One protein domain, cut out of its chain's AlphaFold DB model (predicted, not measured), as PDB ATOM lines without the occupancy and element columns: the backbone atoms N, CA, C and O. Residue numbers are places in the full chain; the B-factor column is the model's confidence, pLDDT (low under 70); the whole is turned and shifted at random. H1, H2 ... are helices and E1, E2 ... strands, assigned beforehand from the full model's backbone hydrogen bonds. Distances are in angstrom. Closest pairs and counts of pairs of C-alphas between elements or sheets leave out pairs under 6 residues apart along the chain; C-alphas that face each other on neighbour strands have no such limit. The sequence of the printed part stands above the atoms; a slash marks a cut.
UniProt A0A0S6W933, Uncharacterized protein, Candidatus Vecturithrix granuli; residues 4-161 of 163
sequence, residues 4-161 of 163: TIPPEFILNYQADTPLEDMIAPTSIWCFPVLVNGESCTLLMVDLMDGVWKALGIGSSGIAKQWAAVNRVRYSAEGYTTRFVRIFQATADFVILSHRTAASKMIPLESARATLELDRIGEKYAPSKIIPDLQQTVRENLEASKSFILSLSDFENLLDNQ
ATOM      1  N   THR A   4      30.893  28.149  38.203       97.44
ATOM      2  CA  THR A   4      31.488  29.487  38.223       97.44
ATOM      3  C   THR A   4      32.797  29.495  37.451       97.44
ATOM      4  O   THR A   4      33.368  28.438  37.185       97.44
ATOM      5  N   ILE A   5      33.277  30.685  37.109       97.38
ATOM      6  CA  ILE A   5      34.683  30.896  36.772       97.38
ATOM      7  C   ILE A   5      35.268  31.738  37.907       97.38
ATOM      8  O   ILE A   5      34.806  32.867  38.098       97.38
ATOM      9  N   PRO A   6      36.214  31.201  38.696       96.44
ATOM     10  CA  PRO A   6      36.830  31.963  39.771       96.44
ATOM     11  C   PRO A   6      37.520  33.238  39.246       96.44
ATOM     12  O   PRO A   6      38.047  33.234  38.125       96.44
ATOM     13  N   PRO A   7      37.528  34.339  40.017       96.38
ATOM     14  CA  PRO A   7      38.035  35.630  39.551       96.38
ATOM     15  C   PRO A   7      39.471  35.596  39.051       96.38
ATOM     16  O   PRO A   7      39.793  36.259  38.070       96.38
ATOM     17  N   GLU A   8      40.331  34.813  39.692       96.19
ATOM     18  CA  GLU A   8      41.729  34.651  39.320       96.19
ATOM     19  C   GLU A   8      41.893  34.101  37.901       96.19
ATOM     20  O   GLU A   8      42.812  34.516  37.196       96.19
ATOM     21  N   PHE A   9      40.983  33.242  37.435       97.19
ATOM     22  CA  PHE A   9      41.014  32.748  36.062       97.19
ATOM     23  C   PHE A   9      40.573  33.824  35.071       97.19
ATOM     24  O   PHE A   9      41.191  33.963  34.020       97.19
ATOM     25  N   ILE A  10      39.559  34.631  35.404       97.06
ATOM     26  CA  ILE A  10      39.155  35.767  34.558       97.06
ATOM     27  C   ILE A  10      40.294  36.790  34.462       97.06
ATOM     28  O   ILE A  10      40.704  37.167  33.365       97.06
ATOM     29  N   LEU A  11      40.852  37.205  35.600       96.88
ATOM     30  CA  LEU A  11      41.877  38.249  35.674       96.88
ATOM     31  C   LEU A  11      43.195  37.864  34.993       96.88
ATOM     32  O   LEU A  11      43.884  38.748  34.489       96.88
ATOM     33  N   ASN A  12      43.533  36.574  34.965       96.25
ATOM     34  CA  ASN A  12      44.757  36.063  34.341       96.25
ATOM     35  C   ASN A  12      44.516  35.411  32.971       96.25
ATOM     36  O   ASN A  12      45.423  34.778  32.430       96.25
ATOM     37  N   TYR A  13      43.308  35.547  32.417       96.50
ATOM     38  CA  TYR A  13      42.936  34.928  31.150       96.50
ATOM     39  C   TYR A  13      43.904  35.292  30.018       96.50
ATOM     40  O   TYR A  13      44.251  36.459  29.826       96.50
ATOM     41  N   GLN A  14      44.282  34.281  29.236       93.69
ATOM     42  CA  GLN A  14      45.003  34.414  27.975       93.69
ATOM     43  C   GLN A  14      44.162  33.791  26.858       93.69
ATOM     44  O   GLN A  14      43.414  32.846  27.098       93.69
ATOM     45  N   ALA A  15      44.285  34.289  25.625       88.81
ATOM     46  CA  ALA A  15      43.423  33.873  24.510       88.81
ATOM     47  C   ALA A  15      43.414  32.350  24.257       88.81
ATOM     48  O   ALA A  15      42.385  31.805  23.856       88.81
ATOM     49  N   ASP A  16      44.532  31.680  24.546       86.69
ATOM     50  CA  ASP A  16      44.717  30.241  24.346       86.69
ATOM     51  C   ASP A  16      44.354  29.394  25.578       86.69
ATOM     52  O   ASP A  16      44.450  28.169  25.527       86.69
ATOM     53  N   THR A  17      43.930  30.011  26.687       91.00
ATOM     54  CA  THR A  17      43.481  29.283  27.880       91.00
ATOM     55  C   THR A  17      42.181  28.528  27.568       91.00
ATOM     56  O   THR A  17      41.176  29.167  27.226       91.00
ATOM     57  N   PRO A  18      42.153  27.185  27.695       90.56
ATOM     58  CA  PRO A  18      40.932  26.413  27.506       90.56
ATOM     59  C   PRO A  18      39.879  26.800  28.544       90.56
ATOM     60  O   PRO A  18      40.152  26.845  29.743       90.56
ATOM     61  N   LEU A  19      38.652  27.062  28.092       92.12
ATOM     62  CA  LEU A  19      37.569  27.501  28.974       92.12
ATOM     63  C   LEU A  19      37.213  26.434  30.021       92.12
ATOM     64  O   LEU A  19      36.841  26.755  31.145       92.12
ATOM     65  N   GLU A  20      37.329  25.162  29.653       91.69
ATOM     66  CA  GLU A  20      37.077  24.008  30.517       91.69
ATOM     67  C   GLU A  20      37.934  24.029  31.782       91.69
ATOM     68  O   GLU A  20      37.436  23.664  32.845       91.69
ATOM     69  N   ASP A  21      39.175  24.506  31.673       92.69
ATOM     70  CA  ASP A  21      40.145  24.538  32.772       92.69
ATOM     71  C   ASP A  21      39.858  25.677  33.761       92.69
ATOM     72  O   ASP A  21      40.376  25.692  34.875       92.69
ATOM     73  N   MET A  22      39.011  26.630  33.365       95.44
ATOM     74  CA  MET A  22      38.626  27.787  34.171       95.44
ATOM     75  C   MET A  22      37.310  27.566  34.927       95.44
ATOM     76  O   MET A  22      36.979  28.327  35.835       95.44
ATOM     77  N   ILE A  23      36.515  26.566  34.535       96.00
ATOM     78  CA  ILE A  23      35.182  26.335  35.099       96.00
ATOM     79  C   ILE A  23      35.287  25.475  36.358       96.00
ATOM     80  O   ILE A  23      35.665  24.306  36.307       96.00
ATOM     81  N   ALA A  24      34.829  26.024  37.479       96.44
ATOM     82  CA  ALA A  24      34.757  25.333  38.757       96.44
ATOM     83  C   ALA A  24      33.298  25.001  39.133       96.44
ATOM     84  O   ALA A  24      32.386  25.798  38.878       96.44
ATOM     85  N   PRO A  25      33.032  23.830  39.741       94.75
ATOM     86  CA  PRO A  25      31.729  23.554  40.335       94.75
ATOM     87  C   PRO A  25      31.502  24.441  41.567       94.75
ATOM     88  O   PRO A  25      32.441  24.778  42.283       94.75
ATOM     89  N   THR A  26      30.243  24.779  41.838       93.12
ATOM     90  CA  THR A  26      29.829  25.370  43.121       93.12
ATOM     91  C   THR A  26      29.057  24.339  43.943       93.12
ATOM     92  O   THR A  26      28.585  23.339  43.400       93.12
ATOM     93  N   SER A  27      28.867  24.594  45.237       91.94
ATOM     94  CA  SER A  27      27.925  23.835  46.072       91.94
ATOM     95  C   SER A  27      26.456  24.189  45.788       91.94
ATOM     96  O   SER A  27      25.553  23.482  46.232       91.94
ATOM     97  N   ILE A  28      26.205  25.231  44.983       93.12
ATOM     98  CA  ILE A  28      24.876  25.787  44.739       93.12
ATOM     99  C   ILE A  28      24.118  24.965  43.696       93.12
ATOM    100  O   ILE A  28      24.547  24.733  42.555       93.12
ATOM    101  N   TRP A  29      22.908  24.572  44.073       93.25
ATOM    102  CA  TRP A  29      21.946  23.942  43.189       93.25
ATOM    103  C   TRP A  29      20.933  24.974  42.715       93.25
ATOM    104  O   TRP A  29      20.503  25.847  43.461       93.25
ATOM    105  N   CYS A  30      20.565  24.865  41.442       90.56
ATOM    106  CA  CYS A  30      19.623  25.757  40.787       90.56
ATOM    107  C   CYS A  30      18.513  24.922  40.175       90.56
ATOM    108  O   CYS A  30      18.782  24.043  39.349       90.56
ATOM    109  N   PHE A  31      17.288  25.205  40.600       90.62
ATOM    110  CA  PHE A  31      16.093  24.509  40.165       90.62
ATOM    111  C   PHE A  31      15.163  25.485  39.446       90.62
ATOM    112  O   PHE A  31      14.805  26.516  40.021       90.62
ATOM    113  N   PRO A  32      14.742  25.185  38.205       90.94
ATOM    114  CA  PRO A  32      13.678  25.944  37.574       90.94
ATOM    115  C   PRO A  32      12.358  25.661  38.294       90.94
ATOM    116  O   PRO A  32      11.950  24.510  38.447       90.94
ATOM    117  N   VAL A  33      11.679  26.720  38.718       92.25
ATOM    118  CA  VAL A  33      10.312  26.641  39.228       92.25
ATOM    119  C   VAL A  33       9.369  26.775  38.043       92.25
ATOM    120  O   VAL A  33       9.420  27.766  37.304       92.25
ATOM    121  N   LEU A  34       8.529  25.760  37.856       93.19
ATOM    122  CA  LEU A  34       7.621  25.667  36.721       93.19
ATOM    123  C   LEU A  34       6.196  26.055  37.122       93.19
ATOM    124  O   LEU A  34       5.683  25.565  38.124       93.19
ATOM    125  N   VAL A  35       5.532  26.856  36.291       91.94
ATOM    126  CA  VAL A  35       4.078  27.072  36.343       91.94
ATOM    127  C   VAL A  35       3.515  26.674  34.987       91.94
ATOM    128  O   VAL A  35       3.987  27.151  33.960       91.94
ATOM    129  N   ASN A  36       2.547  25.756  34.962       92.31
ATOM    130  CA  ASN A  36       1.969  25.216  33.721       92.31
ATOM    131  C   ASN A  36       3.018  24.676  32.722       92.31
ATOM    132  O   ASN A  36       2.844  24.768  31.511       92.31
ATOM    133  N   GLY A  37       4.129  24.123  33.227       87.19
ATOM    134  CA  GLY A  37       5.226  23.603  32.403       87.19
ATOM    135  C   GLY A  37       6.202  24.662  31.872       87.19
ATOM    136  O   GLY A  37       7.166  24.311  31.192       87.19
ATOM    137  N   GLU A  38       6.009  25.939  32.206       88.19
ATOM    138  CA  GLU A  38       6.919  27.022  31.837       88.19
ATOM    139  C   GLU A  38       7.832  27.418  32.995       88.19
ATOM    140  O   GLU A  38       7.386  27.581  34.127       88.19
ATOM    141  N   SER A  39       9.123  27.599  32.705       90.06
ATOM    142  CA  SER A  39      10.104  28.086  33.680       90.06
ATOM    143  C   SER A  39       9.852  29.559  33.987       90.06
ATOM    144  O   SER A  39      10.036  30.419  33.120       90.06
ATOM    145  N   CYS A  40       9.414  29.850  35.213       90.50
ATOM    146  CA  CYS A  40       9.042  31.201  35.632       90.50
ATOM    147  C   CYS A  40      10.109  31.882  36.486       90.50
ATOM    148  O   CYS A  40      10.239  33.101  36.431       90.50
ATOM    149  N   THR A  41      10.856  31.123  37.288       92.94
ATOM    150  CA  THR A  41      11.884  31.646  38.196       92.94
ATOM    151  C   THR A  41      12.886  30.548  38.553       92.94
ATOM    152  O   THR A  41      12.637  29.371  38.292       92.94
ATOM    153  N   LEU A  42      14.019  30.920  39.140       91.56
ATOM    154  CA  LEU A  42      15.021  29.994  39.656       91.56
ATOM    155  C   LEU A  42      14.983  29.982  41.184       91.56
ATOM    156  O   LEU A  42      14.952  31.042  41.811       91.56
ATOM    157  N   LEU A  43      15.003  28.785  41.765       93.75
ATOM    158  CA  LEU A  43      15.270  28.554  43.180       93.75
ATOM    159  C   LEU A  43      16.732  28.132  43.330       93.75
ATOM    160  O   LEU A  43      17.151  27.125  42.753       93.75
ATOM    161  N   MET A  44      17.493  28.899  44.104       93.19
ATOM    162  CA  MET A  44      18.882  28.595  44.436       93.19
ATOM    163  C   MET A  44      18.956  28.063  45.862       93.19
ATOM    164  O   MET A  44      18.423  28.683  46.786       93.19
ATOM    165  N   VAL A  45      19.624  26.929  46.041       94.69
ATOM    166  CA  VAL A  45      19.838  26.311  47.353       94.69
ATOM    167  C   VAL A  45      21.297  25.925  47.521       94.69
ATOM    168  O   VAL A  45      21.974  25.614  46.541       94.69
ATOM    169  N   ASP A  46      21.759  25.919  48.761       95.38
ATOM    170  CA  ASP A  46      23.117  25.528  49.122       95.38
ATOM    171  C   ASP A  46      23.111  24.693  50.402       95.38
ATOM    172  O   ASP A  46      22.161  24.747  51.189       95.38
ATOM    173  N   LEU A  47      24.151  23.889  50.588       91.50
ATOM    174  CA  LEU A  47      24.315  23.044  51.759       91.50
ATOM    175  C   LEU A  47      25.112  23.809  52.818       91.50
ATOM    176  O   LEU A  47      26.332  23.921  52.730       91.50
ATOM    177  N   MET A  48      24.422  24.307  53.842       91.38
ATOM    178  CA  MET A  48      25.020  25.064  54.942       91.38
ATOM    179  C   MET A  48      24.815  24.299  56.248       91.38
ATOM    180  O   MET A  48      23.680  23.993  56.615       91.38
ATOM    181  N   ASP A  49      25.908  23.989  56.945       90.88
ATOM    182  CA  ASP A  49      25.896  23.236  58.211       90.88
ATOM    183  C   ASP A  49      25.207  21.864  58.090       90.88
ATOM    184  O   ASP A  49      24.479  21.421  58.976       90.88
ATOM    185  N   GLY A  50      25.382  21.198  56.943       92.50
ATOM    186  CA  GLY A  50      24.745  19.909  56.654       92.50
ATOM    187  C   GLY A  50      23.251  19.991  56.318       92.50
ATOM    188  O   GLY A  50      22.620  18.952  56.128       92.50
ATOM    189  N   VAL A  51      22.681  21.196  56.200       94.06
ATOM    190  CA  VAL A  51      21.269  21.415  55.868       94.06
ATOM    191  C   VAL A  51      21.142  22.198  54.565       94.06
ATOM    192  O   VAL A  51      21.787  23.226  54.372       94.06
ATOM    193  N   TRP A  52      20.283  21.725  53.662       92.88
ATOM    194  CA  TRP A  52      19.936  22.471  52.454       92.88
ATOM    195  C   TRP A  52      19.123  23.709  52.823       92.88
ATOM    196  O   TRP A  52      18.008  23.598  53.337       92.88
ATOM    197  N   LYS A  53      19.673  24.888  52.546       95.19
ATOM    198  CA  LYS A  53      19.027  26.180  52.779       95.19
ATOM    199  C   LYS A  53      18.772  26.872  51.446       95.19
ATOM    200  O   LYS A  53      19.588  26.806  50.527       95.19
ATOM    201  N   ALA A  54      17.626  27.538  51.334       93.31
ATOM    202  CA  ALA A  54      17.353  28.400  50.194       93.31
ATOM    203  C   ALA A  54      18.218  29.659  50.300       93.31
ATOM    204  O   ALA A  54      18.118  30.396  51.279       93.31
ATOM    205  N   LEU A  55      19.045  29.903  49.285       89.81
ATOM    206  CA  LEU A  55      19.800  31.148  49.151       89.81
ATOM    207  C   LEU A  55      18.926  32.267  48.582       89.81
ATOM    208  O   LEU A  55      19.125  33.438  48.883       89.81
ATOM    209  N   GLY A  56      17.952  31.908  47.744       88.50
ATOM    210  CA  GLY A  56      17.012  32.865  47.185       88.50
ATOM    211  C   GLY A  56      16.148  32.287  46.073       88.50
ATOM    212  O   GLY A  56      16.422  31.219  45.521       88.50
ATOM    213  N   ILE A  57      15.106  33.040  45.732       87.38
ATOM    214  CA  ILE A  57      14.229  32.791  44.591       87.38
ATOM    215  C   ILE A  57      14.175  34.051  43.724       87.38
ATOM    216  O   ILE A  57      14.008  35.155  44.237       87.38
ATOM    217  N   GLY A  58      14.349  33.906  42.412       86.38
ATOM    218  CA  GLY A  58      14.290  35.038  41.486       86.38
ATOM    219  C   GLY A  58      14.881  34.724  40.117       86.38
ATOM    220  O   GLY A  58      14.912  33.574  39.686       86.38
ATOM    221  N   SER A  59      15.399  35.750  39.434       84.44
ATOM    222  CA  SER A  59      16.026  35.601  38.109       84.44
ATOM    223  C   SER A  59      15.055  35.066  37.038       84.44
ATOM    224  O   SER A  59      15.414  34.205  36.239       84.44
ATOM    225  N   SER A  60      13.810  35.558  37.014       84.88
ATOM    226  CA  SER A  60      12.750  35.086  36.103       84.88
ATOM    227  C   SER A  60      13.104  35.220  34.618       84.88
ATOM    228  O   SER A  60      12.850  34.303  33.834       84.88
ATOM    229  N   GLY A  61      13.744  36.325  34.225       85.38
ATOM    230  CA  GLY A  61      14.231  36.525  32.858       85.38
ATOM    231  C   GLY A  61      15.325  35.525  32.468       85.38
ATOM    232  O   GLY A  61      15.233  34.865  31.427       85.38
ATOM    233  N   ILE A  62      16.284  35.281  33.367       88.19
ATOM    234  CA  ILE A  62      17.321  34.250  33.206       88.19
ATOM    235  C   ILE A  62      16.698  32.848  33.146       88.19
ATOM    236  O   ILE A  62      17.103  32.042  32.311       88.19
ATOM    237  N   ALA A  63      15.682  32.554  33.965       88.12
ATOM    238  CA  ALA A  63      14.985  31.266  33.975       88.12
ATOM    239  C   ALA A  63      14.382  30.933  32.603       88.12
ATOM    240  O   ALA A  63      14.510  29.804  32.116       88.12
ATOM    241  N   LYS A  64      13.764  31.932  31.960       89.62
ATOM    242  CA  LYS A  64      13.203  31.821  30.608       89.62
ATOM    243  C   LYS A  64      14.292  31.643  29.555       89.62
ATOM    244  O   LYS A  64      14.163  30.781  28.688       89.62
ATOM    245  N   GLN A  65      15.375  32.415  29.633       91.06
ATOM    246  CA  GLN A  65      16.473  32.319  28.667       91.06
ATOM    247  C   GLN A  65      17.216  30.990  28.772       91.06
ATOM    248  O   GLN A  65      17.468  30.351  27.756       91.06
ATOM    249  N   TRP A  66      17.502  30.523  29.986       89.75
ATOM    250  CA  TRP A  66      18.129  29.223  30.187       89.75
ATOM    251  C   TRP A  66      17.236  28.091  29.669       89.75
ATOM    252  O   TRP A  66      17.715  27.210  28.954       89.75
ATOM    253  N   ALA A  67      15.924  28.151  29.926       88.00
ATOM    254  CA  ALA A  67      14.973  27.206  29.345       88.00
ATOM    255  C   ALA A  67      14.970  27.254  27.807       88.00
ATOM    256  O   ALA A  67      14.954  26.202  27.171       88.00
ATOM    257  N   ALA A  68      15.032  28.443  27.197       88.75
ATOM    258  CA  ALA A  68      15.104  28.596  25.745       88.75
ATOM    259  C   ALA A  68      16.389  27.990  25.158       88.75
ATOM    260  O   ALA A  68      16.320  27.261  24.171       88.75
ATOM    261  N   VAL A  69      17.543  28.214  25.795       87.62
ATOM    262  CA  VAL A  69      18.820  27.614  25.381       87.62
ATOM    263  C   VAL A  69      18.771  26.087  25.493       87.62
ATOM    264  O   VAL A  69      19.193  25.404  24.566       87.62
ATOM    265  N   ASN A  70      18.183  25.540  26.563       84.38
ATOM    266  CA  ASN A  70      18.037  24.089  26.744       84.38
ATOM    267  C   ASN A  70      17.040  23.434  25.769       84.38
ATOM    268  O   ASN A  70      17.093  22.222  25.569       84.38
ATOM    269  N   ARG A  71      16.120  24.198  25.159       86.69
ATOM    270  CA  ARG A  71      15.238  23.685  24.092       86.69
ATOM    271  C   ARG A  71      16.002  23.437  22.789       86.69
ATOM    272  O   ARG A  71      15.570  22.609  21.986       86.69
ATOM    273  N   VAL A  72      17.124  24.124  22.578       87.06
ATOM    274  CA  VAL A  72      18.012  23.862  21.443       87.06
ATOM    275  C   VAL A  72      18.768  22.562  21.711       87.06
ATOM    276  O   VAL A  72      19.400  22.395  22.752       87.06
ATOM    277  N   ARG A  73      18.710  21.615  20.768       85.25
ATOM    278  CA  ARG A  73      19.308  20.279  20.919       85.25
ATOM    279  C   ARG A  73      20.823  20.275  20.683       85.25
ATOM    280  O   ARG A  73      21.320  19.498  19.877       85.25
ATOM    281  N   TYR A  74      21.565  21.086  21.431       88.50
ATOM    282  CA  TYR A  74      23.032  21.136  21.368       88.50
ATOM    283  C   TYR A  74      23.698  19.779  21.634       88.50
ATOM    284  O   TYR A  74      24.744  19.477  21.066       88.50
ATOM    285  N   SER A  75      23.063  18.920  22.432       86.38
ATOM    286  CA  SER A  75      23.530  17.550  22.659       86.38
ATOM    287  C   SER A  75      23.524  16.685  21.396       86.38
ATOM    288  O   SER A  75      24.394  15.830  21.255       86.38
ATOM    289  N   ALA A  76      22.603  16.920  20.454       87.88
ATOM    290  CA  ALA A  76      22.596  16.234  19.160       87.88
ATOM    291  C   ALA A  76      23.778  16.661  18.271       87.88
ATOM    292  O   ALA A  76      24.205  15.901  17.408       87.88
ATOM    293  N   GLU A  77      24.336  17.847  18.524       87.94
ATOM    294  CA  GLU A  77      25.558  18.368  17.901       87.94
ATOM    295  C   GLU A  77      26.826  17.985  18.696       87.94
ATOM    296  O   GLU A  77      27.911  18.472  18.400       87.94
ATOM    297  N   GLY A  78      26.707  17.137  19.727       90.69
ATOM    298  CA  GLY A  78      27.830  16.689  20.560       90.69
ATOM    299  C   GLY A  78      28.265  17.676  21.650       90.69
ATOM    300  O   GLY A  78      29.227  17.405  22.373       90.69
ATOM    301  N   TYR A  79      27.578  18.812  21.796       92.81
ATOM    302  CA  TYR A  79      27.885  19.796  22.830       92.81
ATOM    303  C   TYR A  79      27.269  19.419  24.177       92.81
ATOM    304  O   TYR A  79      26.148  18.923  24.280       92.81
ATOM    305  N   THR A  80      27.993  19.751  25.238       92.31
ATOM    306  CA  THR A  80      27.496  19.753  26.614       92.31
ATOM    307  C   THR A  80      27.217  21.182  27.053       92.31
ATOM    308  O   THR A  80      27.984  22.092  26.742       92.31
ATOM    309  N   THR A  81      26.110  21.384  27.764       93.38
ATOM    310  CA  THR A  81      25.666  22.699  28.233       93.38
ATOM    311  C   THR A  81      25.899  22.833  29.733       93.38
ATOM    312  O   THR A  81      25.432  21.988  30.500       93.38
ATOM    313  N   ARG A  82      26.553  23.908  30.177       94.06
ATOM    314  CA  ARG A  82      26.685  24.251  31.603       94.06
ATOM    315  C   ARG A  82      26.167  25.658  31.863       94.06
ATOM    316  O   ARG A  82      26.511  26.574  31.127       94.06
ATOM    317  N   PHE A  83      25.372  25.828  32.915       94.62
ATOM    318  CA  PHE A  83      25.017  27.152  33.424       94.62
ATOM    319  C   PHE A  83      26.163  27.662  34.305       94.62
ATOM    320  O   PHE A  83      26.493  27.021  35.307       94.62
ATOM    321  N   VAL A  84      26.770  28.780  33.912       96.69
ATOM    322  CA  VAL A  84      27.906  29.402  34.599       96.69
ATOM    323  C   VAL A  84      27.514  30.795  35.065       96.69
ATOM    324  O   VAL A  84      27.106  31.623  34.255       96.69
ATOM    325  N   ARG A  85      27.684  31.061  36.359       95.62
ATOM    326  CA  ARG A  85      27.549  32.387  36.962       95.62
ATOM    327  C   ARG A  85      28.927  32.891  37.363       95.62
ATOM    328  O   ARG A  85      29.612  32.231  38.131       95.62
ATOM    329  N   ILE A  86      29.312  34.067  36.882       96.62
ATOM    330  CA  ILE A  86      30.520  34.770  37.321       96.62
ATOM    331  C   ILE A  86      30.076  35.796  38.358       96.62
ATOM    332  O   ILE A  86      29.636  36.894  38.017       96.62
ATOM    333  N   PHE A  87      30.135  35.409  39.633       93.44
ATOM    334  CA  PHE A  87      29.559  36.183  40.738       93.44
ATOM    335  C   PHE A  87      30.121  37.605  40.821       93.44
ATOM    336  O   PHE A  87      29.364  38.554  40.976       93.44
ATOM    337  N   GLN A  88      31.428  37.760  40.626       94.44
ATOM    338  CA  GLN A  88      32.136  39.038  40.719       94.44
ATOM    339  C   GLN A  88      31.866  39.959  39.529       94.44
ATOM    340  O   GLN A  88      32.160  41.143  39.609       94.44
ATOM    341  N   ALA A  89      31.304  39.446  38.434       95.56
ATOM    342  CA  ALA A  89      30.851  40.254  37.303       95.56
ATOM    343  C   ALA A  89      29.323  40.403  37.264       95.56
ATOM    344  O   ALA A  89      28.789  41.057  36.369       95.56
ATOM    345  N   THR A  90      28.613  39.764  38.198       92.88
ATOM    346  CA  THR A  90      27.150  39.642  38.181       92.88
ATOM    347  C   THR A  90      26.625  39.132  36.831       92.88
ATOM    348  O   THR A  90      25.569  39.552  36.376       92.88
ATOM    349  N   ALA A  91      27.372  38.239  36.170       96.12
ATOM    350  CA  ALA A  91      27.148  37.859  34.775       96.12
ATOM    351  C   ALA A  91      26.861  36.356  34.628       96.12
ATOM    352  O   ALA A  91      27.627  35.520  35.115       96.12
ATOM    353  N   ASP A  92      25.776  36.007  33.931       96.25
ATOM    354  CA  ASP A  92      25.355  34.620  33.691       96.25
ATOM    355  C   ASP A  92      25.519  34.189  32.233       96.25
ATOM    356  O   ASP A  92      25.118  34.886  31.300       96.25
ATOM    357  N   PHE A  93      26.027  32.975  32.039       97.31
ATOM    358  CA  PHE A  93      26.282  32.381  30.734       97.31
ATOM    359  C   PHE A  93      25.766  30.945  30.658       97.31
ATOM    360  O   PHE A  93      25.723  30.213  31.650       97.31
ATOM    361  N   VAL A  94      25.462  30.499  29.440       96.50
ATOM    362  CA  VAL A  94      25.500  29.073  29.107       96.50
ATOM    363  C   VAL A  94      26.781  28.789  28.338       96.50
ATOM    364  O   VAL A  94      27.035  29.389  27.296       96.50
ATOM    365  N   ILE A  95      27.578  27.855  28.843       96.44
ATOM    366  CA  ILE A  95      28.774  27.370  28.165       96.44
ATOM    367  C   ILE A  95      28.432  26.127  27.363       96.44
ATOM    368  O   ILE A  95      27.849  25.180  27.895       96.44
ATOM    369  N   LEU A  96      28.819  26.149  26.091       95.62
ATOM    370  CA  LEU A  96      28.791  25.005  25.196       95.62
ATOM    371  C   LEU A  96      30.209  24.443  25.086       95.62
ATOM    372  O   LEU A  96      31.065  25.069  24.462       95.62
ATOM    373  N   SER A  97      30.442  23.264  25.657       93.50
ATOM    374  CA  SER A  97      31.718  22.543  25.551       93.50
ATOM    375  C   SER A  97      31.580  21.359  24.600       93.50
ATOM    376  O   SER A  97      30.593  20.624  24.671       93.50
ATOM    377  N   HIS A  98      32.578  21.138  23.746       92.25
ATOM    378  CA  HIS A  98      32.643  20.012  22.809       92.25
ATOM    379  C   HIS A  98      33.986  19.289  22.942       92.25
ATOM    380  O   HIS A  98      34.990  19.908  23.273       92.25
ATOM    381  N   ARG A  99      34.038  17.982  22.651       86.00
ATOM    382  CA  ARG A  99      35.292  17.206  22.765       86.00
ATOM    383  C   ARG A  99      36.363  17.608  21.748       86.00
ATOM    384  O   ARG A  99      37.544  17.463  22.025       86.00
ATOM    385  N   THR A 100      35.947  18.043  20.562       85.88
ATOM    386  CA  THR A 100      36.842  18.314  19.418       85.88
ATOM    387  C   THR A 100      36.659  19.700  18.802       85.88
ATOM    388  O   THR A 100      37.329  20.024  17.828       85.88
ATOM    389  N   ALA A 101      35.737  20.513  19.325       88.75
ATOM    390  CA  ALA A 101      35.429  21.830  18.779       88.75
ATOM    391  C   ALA A 101      35.613  22.895  19.856       88.75
ATOM    392  O   ALA A 101      35.439  22.618  21.040       88.75
ATOM    393  N   ALA A 102      35.939  24.115  19.432       90.12
ATOM    394  CA  ALA A 102      36.141  25.226  20.349       90.12
ATOM    395  C   ALA A 102      34.859  25.543  21.128       90.12
ATOM    396  O   ALA A 102      33.779  25.700  20.540       90.12
ATOM    397  N   SER A 103      35.011  25.698  22.438       94.62
ATOM    398  CA  SER A 103      33.924  26.034  23.346       94.62
ATOM    399  C   SER A 103      33.367  27.421  23.070       94.62
ATOM    400  O   SER A 103      34.053  28.303  22.542       94.62
ATOM    401  N   LYS A 104      32.084  27.601  23.382       95.75
ATOM    402  CA  LYS A 104      31.347  28.843  23.134       95.75
ATOM    403  C   LYS A 104      30.652  29.314  24.397       95.75
ATOM    404  O   LYS A 104      30.197  28.502  25.200       95.75
ATOM    405  N   MET A 105      30.530  30.628  24.528       97.19
ATOM    406  CA  MET A 105      29.791  31.287  25.600       97.19
ATOM    407  C   MET A 105      28.529  31.922  25.018       97.19
ATOM    408  O   MET A 105      28.604  32.660  24.038       97.19
ATOM    409  N   ILE A 106      27.374  31.627  25.610       97.25
ATOM    410  CA  ILE A 106      26.102  32.283  25.303       97.25
ATOM    411  C   ILE A 106      25.766  33.204  26.483       97.25
ATOM    412  O   ILE A 106      25.431  32.683  27.553       97.25
ATOM    413  N   PRO A 107      25.854  34.538  26.336       97.00
ATOM    414  CA  PRO A 107      25.514  35.472  27.399       97.00
ATOM    415  C   PRO A 107      24.002  35.486  27.642       97.00
ATOM    416  O   PRO A 107      23.191  35.694  26.730       97.00
ATOM    417  N   LEU A 108      23.616  35.271  28.897       95.88
ATOM    418  CA  LEU A 108      22.251  35.474  29.368       95.88
ATOM    419  C   LEU A 108      22.048  36.948  29.744       95.88
ATOM    420  O   LEU A 108      22.931  37.777  29.563       95.88
ATOM    421  N   GLU A 109      20.852  37.287  30.212       94.19
ATOM    422  CA  GLU A 109      20.415  38.667  30.441       94.19
ATOM    423  C   GLU A 109      21.402  39.499  31.249       94.19
ATOM    424  O   GLU A 109      21.769  40.587  30.824       94.19
ATOM    425  N   SER A 110      21.863  38.953  32.369       94.50
ATOM    426  CA  SER A 110      22.795  39.620  33.267       94.50
ATOM    427  C   SER A 110      24.164  39.827  32.616       94.50
ATOM    428  O   SER A 110      24.694  40.928  32.664       94.50
ATOM    429  N   ALA A 111      24.697  38.829  31.903       96.69
ATOM    430  CA  ALA A 111      25.942  38.989  31.153       96.69
ATOM    431  C   ALA A 111      25.822  40.004  30.013       96.69
ATOM    432  O   ALA A 111      26.750  40.769  29.782       96.69
ATOM    433  N   ARG A 112      24.689  40.025  29.302       95.81
ATOM    434  CA  ARG A 112      24.450  41.008  28.242       95.81
ATOM    435  C   ARG A 112      24.348  42.423  28.791       95.81
ATOM    436  O   ARG A 112      24.881  43.329  28.172       95.81
ATOM    437  N   ALA A 113      23.721  42.601  29.953       94.56
ATOM    438  CA  ALA A 113      23.698  43.888  30.638       94.56
ATOM    439  C   ALA A 113      25.108  44.325  31.069       94.56
ATOM    440  O   ALA A 113      25.486  45.459  30.806       94.56
ATOM    441  N   THR A 114      25.902  43.423  31.659       94.94
ATOM    442  CA  THR A 114      27.288  43.709  32.074       94.94
ATOM    443  C   THR A 114      28.203  44.051  30.896       94.94
ATOM    444  O   THR A 114      29.089  44.884  31.033       94.94
ATOM    445  N   LEU A 115      28.015  43.395  29.751       95.00
ATOM    446  CA  LEU A 115      28.884  43.514  28.573       95.00
ATOM    447  C   LEU A 115      28.321  44.432  27.481       95.00
ATOM    448  O   LEU A 115      28.859  44.462  26.379       95.00
ATOM    449  N   GLU A 116      27.209  45.118  27.757       95.12
ATOM    450  CA  GLU A 116      26.511  45.986  26.799       95.12
ATOM    451  C   GLU A 116      26.178  45.288  25.458       95.12
ATOM    452  O   GLU A 116      26.247  45.874  24.379       95.12
ATOM    453  N   LEU A 117      25.791  44.008  25.522       94.69
ATOM    454  CA  LEU A 117      25.438  43.192  24.355       94.69
ATOM    455  C   LEU A 117      23.930  43.234  24.075       94.69
ATOM    456  O   LEU A 117      23.101  43.109  24.977       94.69
ATOM    457  N   ASP A 118      23.555  43.309  22.801       91.69
ATOM    458  CA  ASP A 118      22.164  43.440  22.349       91.69
ATOM    459  C   ASP A 118      21.538  42.107  21.892       91.69
ATOM    460  O   ASP A 118      20.327  41.889  22.011       91.69
ATOM    461  N   ARG A 119      22.354  41.175  21.391       92.06
ATOM    462  CA  ARG A 119      21.880  39.942  20.748       92.06
ATOM    463  C   ARG A 119      21.590  38.812  21.732       92.06
ATOM    464  O   ARG A 119      22.456  38.313  22.448       92.06
ATOM    465  N   ILE A 120      20.351  38.321  21.700       89.88
ATOM    466  CA  ILE A 120      19.909  37.161  22.485       89.88
ATOM    467  C   ILE A 120      20.335  35.863  21.789       89.88
ATOM    468  O   ILE A 120      20.031  35.648  20.619       89.88
ATOM    469  N   GLY A 121      20.982  34.964  22.534       89.38
ATOM    470  CA  GLY A 121      21.326  33.618  22.057       89.38
ATOM    471  C   GLY A 121      22.531  33.553  21.115       89.38
ATOM    472  O   GLY A 121      22.857  32.466  20.633       89.38
ATOM    473  N   GLU A 122      23.206  34.678  20.864       94.25
ATOM    474  CA  GLU A 122      24.453  34.688  20.102       94.25
ATOM    475  C   GLU A 122      25.552  33.918  20.847       94.25
ATOM    476  O   GLU A 122      25.621  33.903  22.077       94.25
ATOM    477  N   LYS A 123      26.390  33.222  20.076       95.38
ATOM    478  CA  LYS A 123      27.485  32.397  20.583       95.38
ATOM    479  C   LYS A 123      28.792  33.143  20.365       95.38
ATOM    480  O   LYS A 123      29.163  33.406  19.223       95.38
ATOM    481  N   TYR A 124      29.532  33.377  21.434       96.12
ATOM    482  CA  TYR A 124      30.822  34.049  21.378       96.12
ATOM    483  C   TYR A 124      31.960  33.079  21.681       96.12
ATOM    484  O   TYR A 124      31.795  32.089  22.401       96.12
ATOM    485  N   ALA A 125      33.131  33.350  21.109       95.00
ATOM    486  CA  ALA A 125      34.360  32.707  21.555       95.00
ATOM    487  C   ALA A 125      34.764  33.274  22.931       95.00
ATOM    488  O   ALA A 125      34.580  34.472  23.146       95.00
ATOM    489  N   PRO A 126      35.360  32.469  23.832       95.25
ATOM    490  CA  PRO A 126      35.821  32.951  25.137       95.25
ATOM    491  C   PRO A 126      36.770  34.152  25.024       95.25
ATOM    492  O   PRO A 126      36.618  35.130  25.750       95.25
ATOM    493  N   SER A 127      37.646  34.147  24.015       95.06
ATOM    494  CA  SER A 127      38.595  35.226  23.720       95.06
ATOM    495  C   SER A 127      37.963  36.554  23.298       95.06
ATOM    496  O   SER A 127      38.663  37.557  23.207       95.06
ATOM    497  N   LYS A 128      36.653  36.576  23.026       94.12
ATOM    498  CA  LYS A 128      35.890  37.791  22.713       94.12
ATOM    499  C   LYS A 128      35.087  38.329  23.890       94.12
ATOM    500  O   LYS A 128      34.570  39.420  23.762       94.12
ATOM    501  N   ILE A 129      34.947  37.565  24.973       94.69
ATOM    502  CA  ILE A 129      34.077  37.913  26.104       94.69
ATOM    503  C   ILE A 129      34.869  38.054  27.396       94.69
ATOM    504  O   ILE A 129      34.668  38.995  28.153       94.69
ATOM    505  N   ILE A 130      35.762  37.102  27.678       96.31
ATOM    506  CA  ILE A 130      36.483  37.069  28.951       96.31
ATOM    507  C   ILE A 130      37.345  38.322  29.161       96.31
ATOM    508  O   ILE A 130      37.307  38.836  30.278       96.31
ATOM    509  N   PRO A 131      38.052  38.863  28.145       95.50
ATOM    510  CA  PRO A 131      38.782  40.122  28.306       95.50
ATOM    511  C   PRO A 131      37.899  41.281  28.792       95.50
ATOM    512  O   PRO A 131      38.285  41.995  29.713       95.50
ATOM    513  N   ASP A 132      36.681  41.410  28.262       94.50
ATOM    514  CA  ASP A 132      35.758  42.496  28.625       94.50
ATOM    515  C   ASP A 132      35.240  42.355  30.070       94.50
ATOM    516  O   ASP A 132      34.959  43.339  30.754       94.50
ATOM    517  N   LEU A 133      35.195  41.125  30.595       96.19
ATOM    518  CA  LEU A 133      34.851  40.866  31.995       96.19
ATOM    519  C   LEU A 133      35.976  41.234  32.974       96.19
ATOM    520  O   LEU A 133      35.700  41.418  34.160       96.19
ATOM    521  N   GLN A 134      37.234  41.338  32.525       96.00
ATOM    522  CA  GLN A 134      38.377  41.554  33.422       96.00
ATOM    523  C   GLN A 134      38.269  42.863  34.198       96.00
ATOM    524  O   GLN A 134      38.565  42.885  35.394       96.00
ATOM    525  N   GLN A 135      37.837  43.935  33.529       92.62
ATOM    526  CA  GLN A 135      37.684  45.238  34.168       92.62
ATOM    527  C   GLN A 135      36.580  45.201  35.225       92.62
ATOM    528  O   GLN A 135      36.833  45.544  36.378       92.62
ATOM    529  N   THR A 136      35.406  44.675  34.868       94.38
ATOM    530  CA  THR A 136      34.269  44.545  35.793       94.38
ATOM    531  C   THR A 136      34.644  43.720  37.029       94.38
ATOM    532  O   THR A 136      34.365  44.112  38.161       94.38
ATOM    533  N   VAL A 137      35.313  42.576  36.838       96.44
ATOM    534  CA  VAL A 137      35.748  41.722  37.955       96.44
ATOM    535  C   VAL A 137      36.748  42.452  38.848       96.44
ATOM    536  O   VAL A 137      36.649  42.361  40.071       96.44
ATOM    537  N   ARG A 138      37.703  43.185  38.262       95.75
ATOM    538  CA  ARG A 138      38.699  43.951  39.019       95.75
ATOM    539  C   ARG A 138      38.034  45.016  39.884       95.75
ATOM    540  O   ARG A 138      38.299  45.064  41.080       95.75
ATOM    541  N   GLU A 139      37.155  45.822  39.300       93.31
ATOM    542  CA  GLU A 139      36.451  46.898  40.003       93.31
ATOM    543  C   GLU A 139      35.608  46.363  41.164       93.31
ATOM    544  O   GLU A 139      35.720  46.848  42.291       93.31
ATOM    545  N   ASN A 140      34.834  45.301  40.930       93.00
ATOM    546  CA  ASN A 140      33.960  44.736  41.957       93.00
ATOM    547  C   ASN A 140      34.735  44.068  43.101       93.00
ATOM    548  O   ASN A 140      34.292  44.105  44.253       93.00
ATOM    549  N   LEU A 141      35.905  43.485  42.824       93.00
ATOM    550  CA  LEU A 141      36.780  42.953  43.869       93.00
ATOM    551  C   LEU A 141      37.376  44.062  44.739       93.00
ATOM    552  O   LEU A 141      37.376  43.932  45.963       93.00
ATOM    553  N   GLU A 142      37.862  45.148  44.139       92.19
ATOM    554  CA  GLU A 142      38.419  46.280  44.893       92.19
ATOM    555  C   GLU A 142      37.347  47.007  45.717       92.19
ATOM    556  O   GLU A 142      37.581  47.348  46.882       92.19
ATOM    557  N   ALA A 143      36.138  47.163  45.170       88.50
ATOM    558  CA  ALA A 143      34.996  47.690  45.910       88.50
ATOM    559  C   ALA A 143      34.641  46.801  47.118       88.50
ATOM    560  O   ALA A 143      34.451  47.304  48.225       88.50
ATOM    561  N   SER A 144      34.628  45.475  46.933       86.25
ATOM    562  CA  SER A 144      34.331  44.519  48.010       86.25
ATOM    563  C   SER A 144      35.376  44.564  49.128       86.25
ATOM    564  O   SER A 144      35.019  44.556  50.305       86.25
ATOM    565  N   LYS A 145      36.667  44.666  48.783       86.56
ATOM    566  CA  LYS A 145      37.751  44.820  49.768       86.56
ATOM    567  C   LYS A 145      37.613  46.118  50.560       86.56
ATOM    568  O   LYS A 145      37.725  46.097  51.780       86.56
ATOM    569  N   SER A 146      37.340  47.226  49.869       85.25
ATOM    570  CA  SER A 146      37.184  48.542  50.499       85.25
ATOM    571  C   SER A 146      36.015  48.558  51.485       85.25
ATOM    572  O   SER A 146      36.138  49.091  52.584       85.25
ATOM    573  N   PHE A 147      34.903  47.908  51.129       83.94
ATOM    574  CA  PHE A 147      33.747  47.762  52.010       83.94
ATOM    575  C   PHE A 147      34.078  46.959  53.277       83.94
ATOM    576  O   PHE A 147      33.766  47.405  54.378       83.94
ATOM    577  N   ILE A 148      34.766  45.820  53.141       81.00
ATOM    578  CA  ILE A 148      35.163  44.985  54.288       81.00
ATOM    579  C   ILE A 148      36.099  45.752  55.228       81.00
ATOM    580  O   ILE A 148      35.870  45.747  56.432       81.00
ATOM    581  N   LEU A 149      37.102  46.456  54.692       82.31
ATOM    582  CA  LEU A 149      38.003  47.280  55.507       82.31
ATOM    583  C   LEU A 149      37.231  48.361  56.277       82.31
ATOM    584  O   LEU A 149      37.430  48.507  57.477       82.31
ATOM    585  N   SER A 150      36.280  49.040  55.623       82.56
ATOM    586  CA  SER A 150      35.454  50.059  56.286       82.56
ATOM    587  C   SER A 150      34.577  49.501  57.413       82.56
ATOM    588  O   SER A 150      34.359  50.184  58.412       82.56
ATOM    589  N   LEU A 151      34.090  48.261  57.278       77.81
ATOM    590  CA  LEU A 151      33.323  47.589  58.326       77.81
ATOM    591  C   LEU A 151      34.211  47.228  59.516       77.81
ATOM    592  O   LEU A 151      33.833  47.498  60.651       77.81
ATOM    593  N   SER A 152      35.400  46.680  59.263       83.38
ATOM    594  CA  SER A 152      36.356  46.358  60.324       83.38
ATOM    595  C   SER A 152      36.818  47.608  61.078       83.38
ATOM    596  O   SER A 152      36.905  47.587  62.304       83.38
ATOM    597  N   ASP A 153      37.063  48.718  60.377       86.31
ATOM    598  CA  ASP A 153      37.400  50.001  61.005       86.31
ATOM    599  C   ASP A 153      36.254  50.523  61.889       86.31
ATOM    600  O   ASP A 153      36.496  51.067  62.969       86.31
ATOM    601  N   PHE A 154      35.002  50.328  61.462       82.81
ATOM    602  CA  PHE A 154      33.821  50.697  62.239       82.81
ATOM    603  C   PHE A 154      33.643  49.828  63.493       82.81
ATOM    604  O   PHE A 154      33.389  50.369  64.569       82.81
ATOM    605  N   GLU A 155      33.809  48.509  63.388       83.56
ATOM    606  CA  GLU A 155      33.734  47.585  64.532       83.56
ATOM    607  C   GLU A 155      34.805  47.917  65.585       83.56
ATOM    608  O   GLU A 155      34.481  48.091  66.760       83.56
ATOM    609  N   ASN A 156      36.048  48.164  65.156       81.50
ATOM    610  CA  ASN A 156      37.131  48.597  66.048       81.50
ATOM    611  C   ASN A 156      36.830  49.931  66.756       81.50
ATOM    612  O   ASN A 156      37.296  50.169  67.873       81.50
ATOM    613  N   LEU A 157      36.080  50.836  66.120       76.12
ATOM    614  CA  LEU A 157      35.677  52.099  66.738       76.12
ATOM    615  C   LEU A 157      34.651  51.875  67.860       76.12
ATOM    616  O   LEU A 157      34.708  52.567  68.873       76.12
ATOM    617  N   LEU A 158      33.727  50.926  67.693       80.88
ATOM    618  CA  LEU A 158      32.724  50.593  68.710       80.88
ATOM    619  C   LEU A 158      33.351  49.904  69.927       80.88
ATOM    620  O   LEU A 158      33.009  50.238  71.065       80.88
ATOM    621  N   ASP A 159      34.309  49.008  69.699       81.50
ATOM    622  CA  ASP A 159      35.013  48.313  70.778       81.50
ATOM    623  C   ASP A 159      35.843  49.291  71.630       81.50
ATOM    624  O   ASP A 159      35.795  49.242  72.857       81.50
ATOM    625  N   ASN A 160      36.498  50.275  71.002       71.25
ATOM    626  CA  ASN A 160      37.286  51.305  71.696       71.25
ATOM    627  C   ASN A 160      36.452  52.375  72.435       71.25
ATOM    628  O   ASN A 160      37.019  53.204  73.143       71.25
ATOM    629  N   GLN A 161      35.129  52.418  72.253       68.31
ATOM    630  CA  GLN A 161      34.219  53.317  72.989       68.31
ATOM    631  C   GLN A 161      33.548  52.617  74.184       68.31
ATOM    632  O   GLN A 161      32.729  53.227  74.874       68.31
TER     633      GLN A 161
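What this domain is: This is residues 4 to 161 of the 163 residues of an uncharacterized protein of Candidatus Vecturithrix granuli (UniProt A0A0S6W933). Two small three-stranded sheets, E1 E2 E3 and E4 E5 E6, share one helix, H3, which packs on both, and from this body residues 145 to 161, most of them in the long helix H6, stick out as an arm. H1 packs on residues 130 to 138 of H6, and H5 sits beside the strands of the second sheet. The printed part has 158 residues with six named helices and six named strands, in the order H1 H2 E1 E2 E3 H3 H4 E4 E5 E6 H5 H6; each sheet is a meander, each strand the antiparallel neighbour of the one before, and the class is mixed. The whole is only just compact, close to loose, with a radius of gyration of the C-alphas of 18.1 A and spans of 66 by 42 by 32 A.

How they stand to each other: Start at H1, residues 7 to 11, which touches H6, residues 130 to 159; their closest C-alphas, Leu 11 and Gln 134, are 5.3 A apart. Next come E1, residues 29 to 35, E2, residues 38 to 48, and E3, residues 51 to 58, a strongly twisted sheet of two hairpins: look for N 31 and O 43, and N 44 and O 56, each 2.9 A apart. H3, residues 60 to 71, is on this sheet, over E1 and E2, at a height of 8.8 A, and runs across the strands. It is also on the sheet of E4, residues 80 to 86, E5, residues 91 to 97, and E6, residues 104 to 107, over E5 at a height of 10.0 A, along the strands. There N 84 and O 93, and N 94 and O 106, are within hydrogen-bond range at 2.9 A. H5, residues 109 to 114, stands at this sheet's level, and its closest C-alphas to E5 are those of Ala 111 and Ala 91, 4.0 A apart. H2, residues 19 to 22, H4, residues 74 to 77, and H6 only graze this sheet. Every O i to N i+4 pair is within hydrogen-bond range in H1, H3 and H5, and 24 of 26 in H6; H2 and H4 are too short for one.

Where its parts are: Find C-alpha 7 at (38.035, 35.630, 39.551), where H1 begins. E2 runs 29.4 A and bends by 54 degrees at residue 41. H6 runs 43.3 A from C-alpha 130 at (36.483, 37.069, 28.951) to C-alpha 159 at (35.013, 48.313, 70.778).

The domain as a whole: The C-alphas of Ala 76 and Gln 161, the two farthest apart, are 66.4 A apart. The printed part has no cut, and the link from H5 to H6 is long, with 15 residues. Residue 161 alone has a pLDDT under 70.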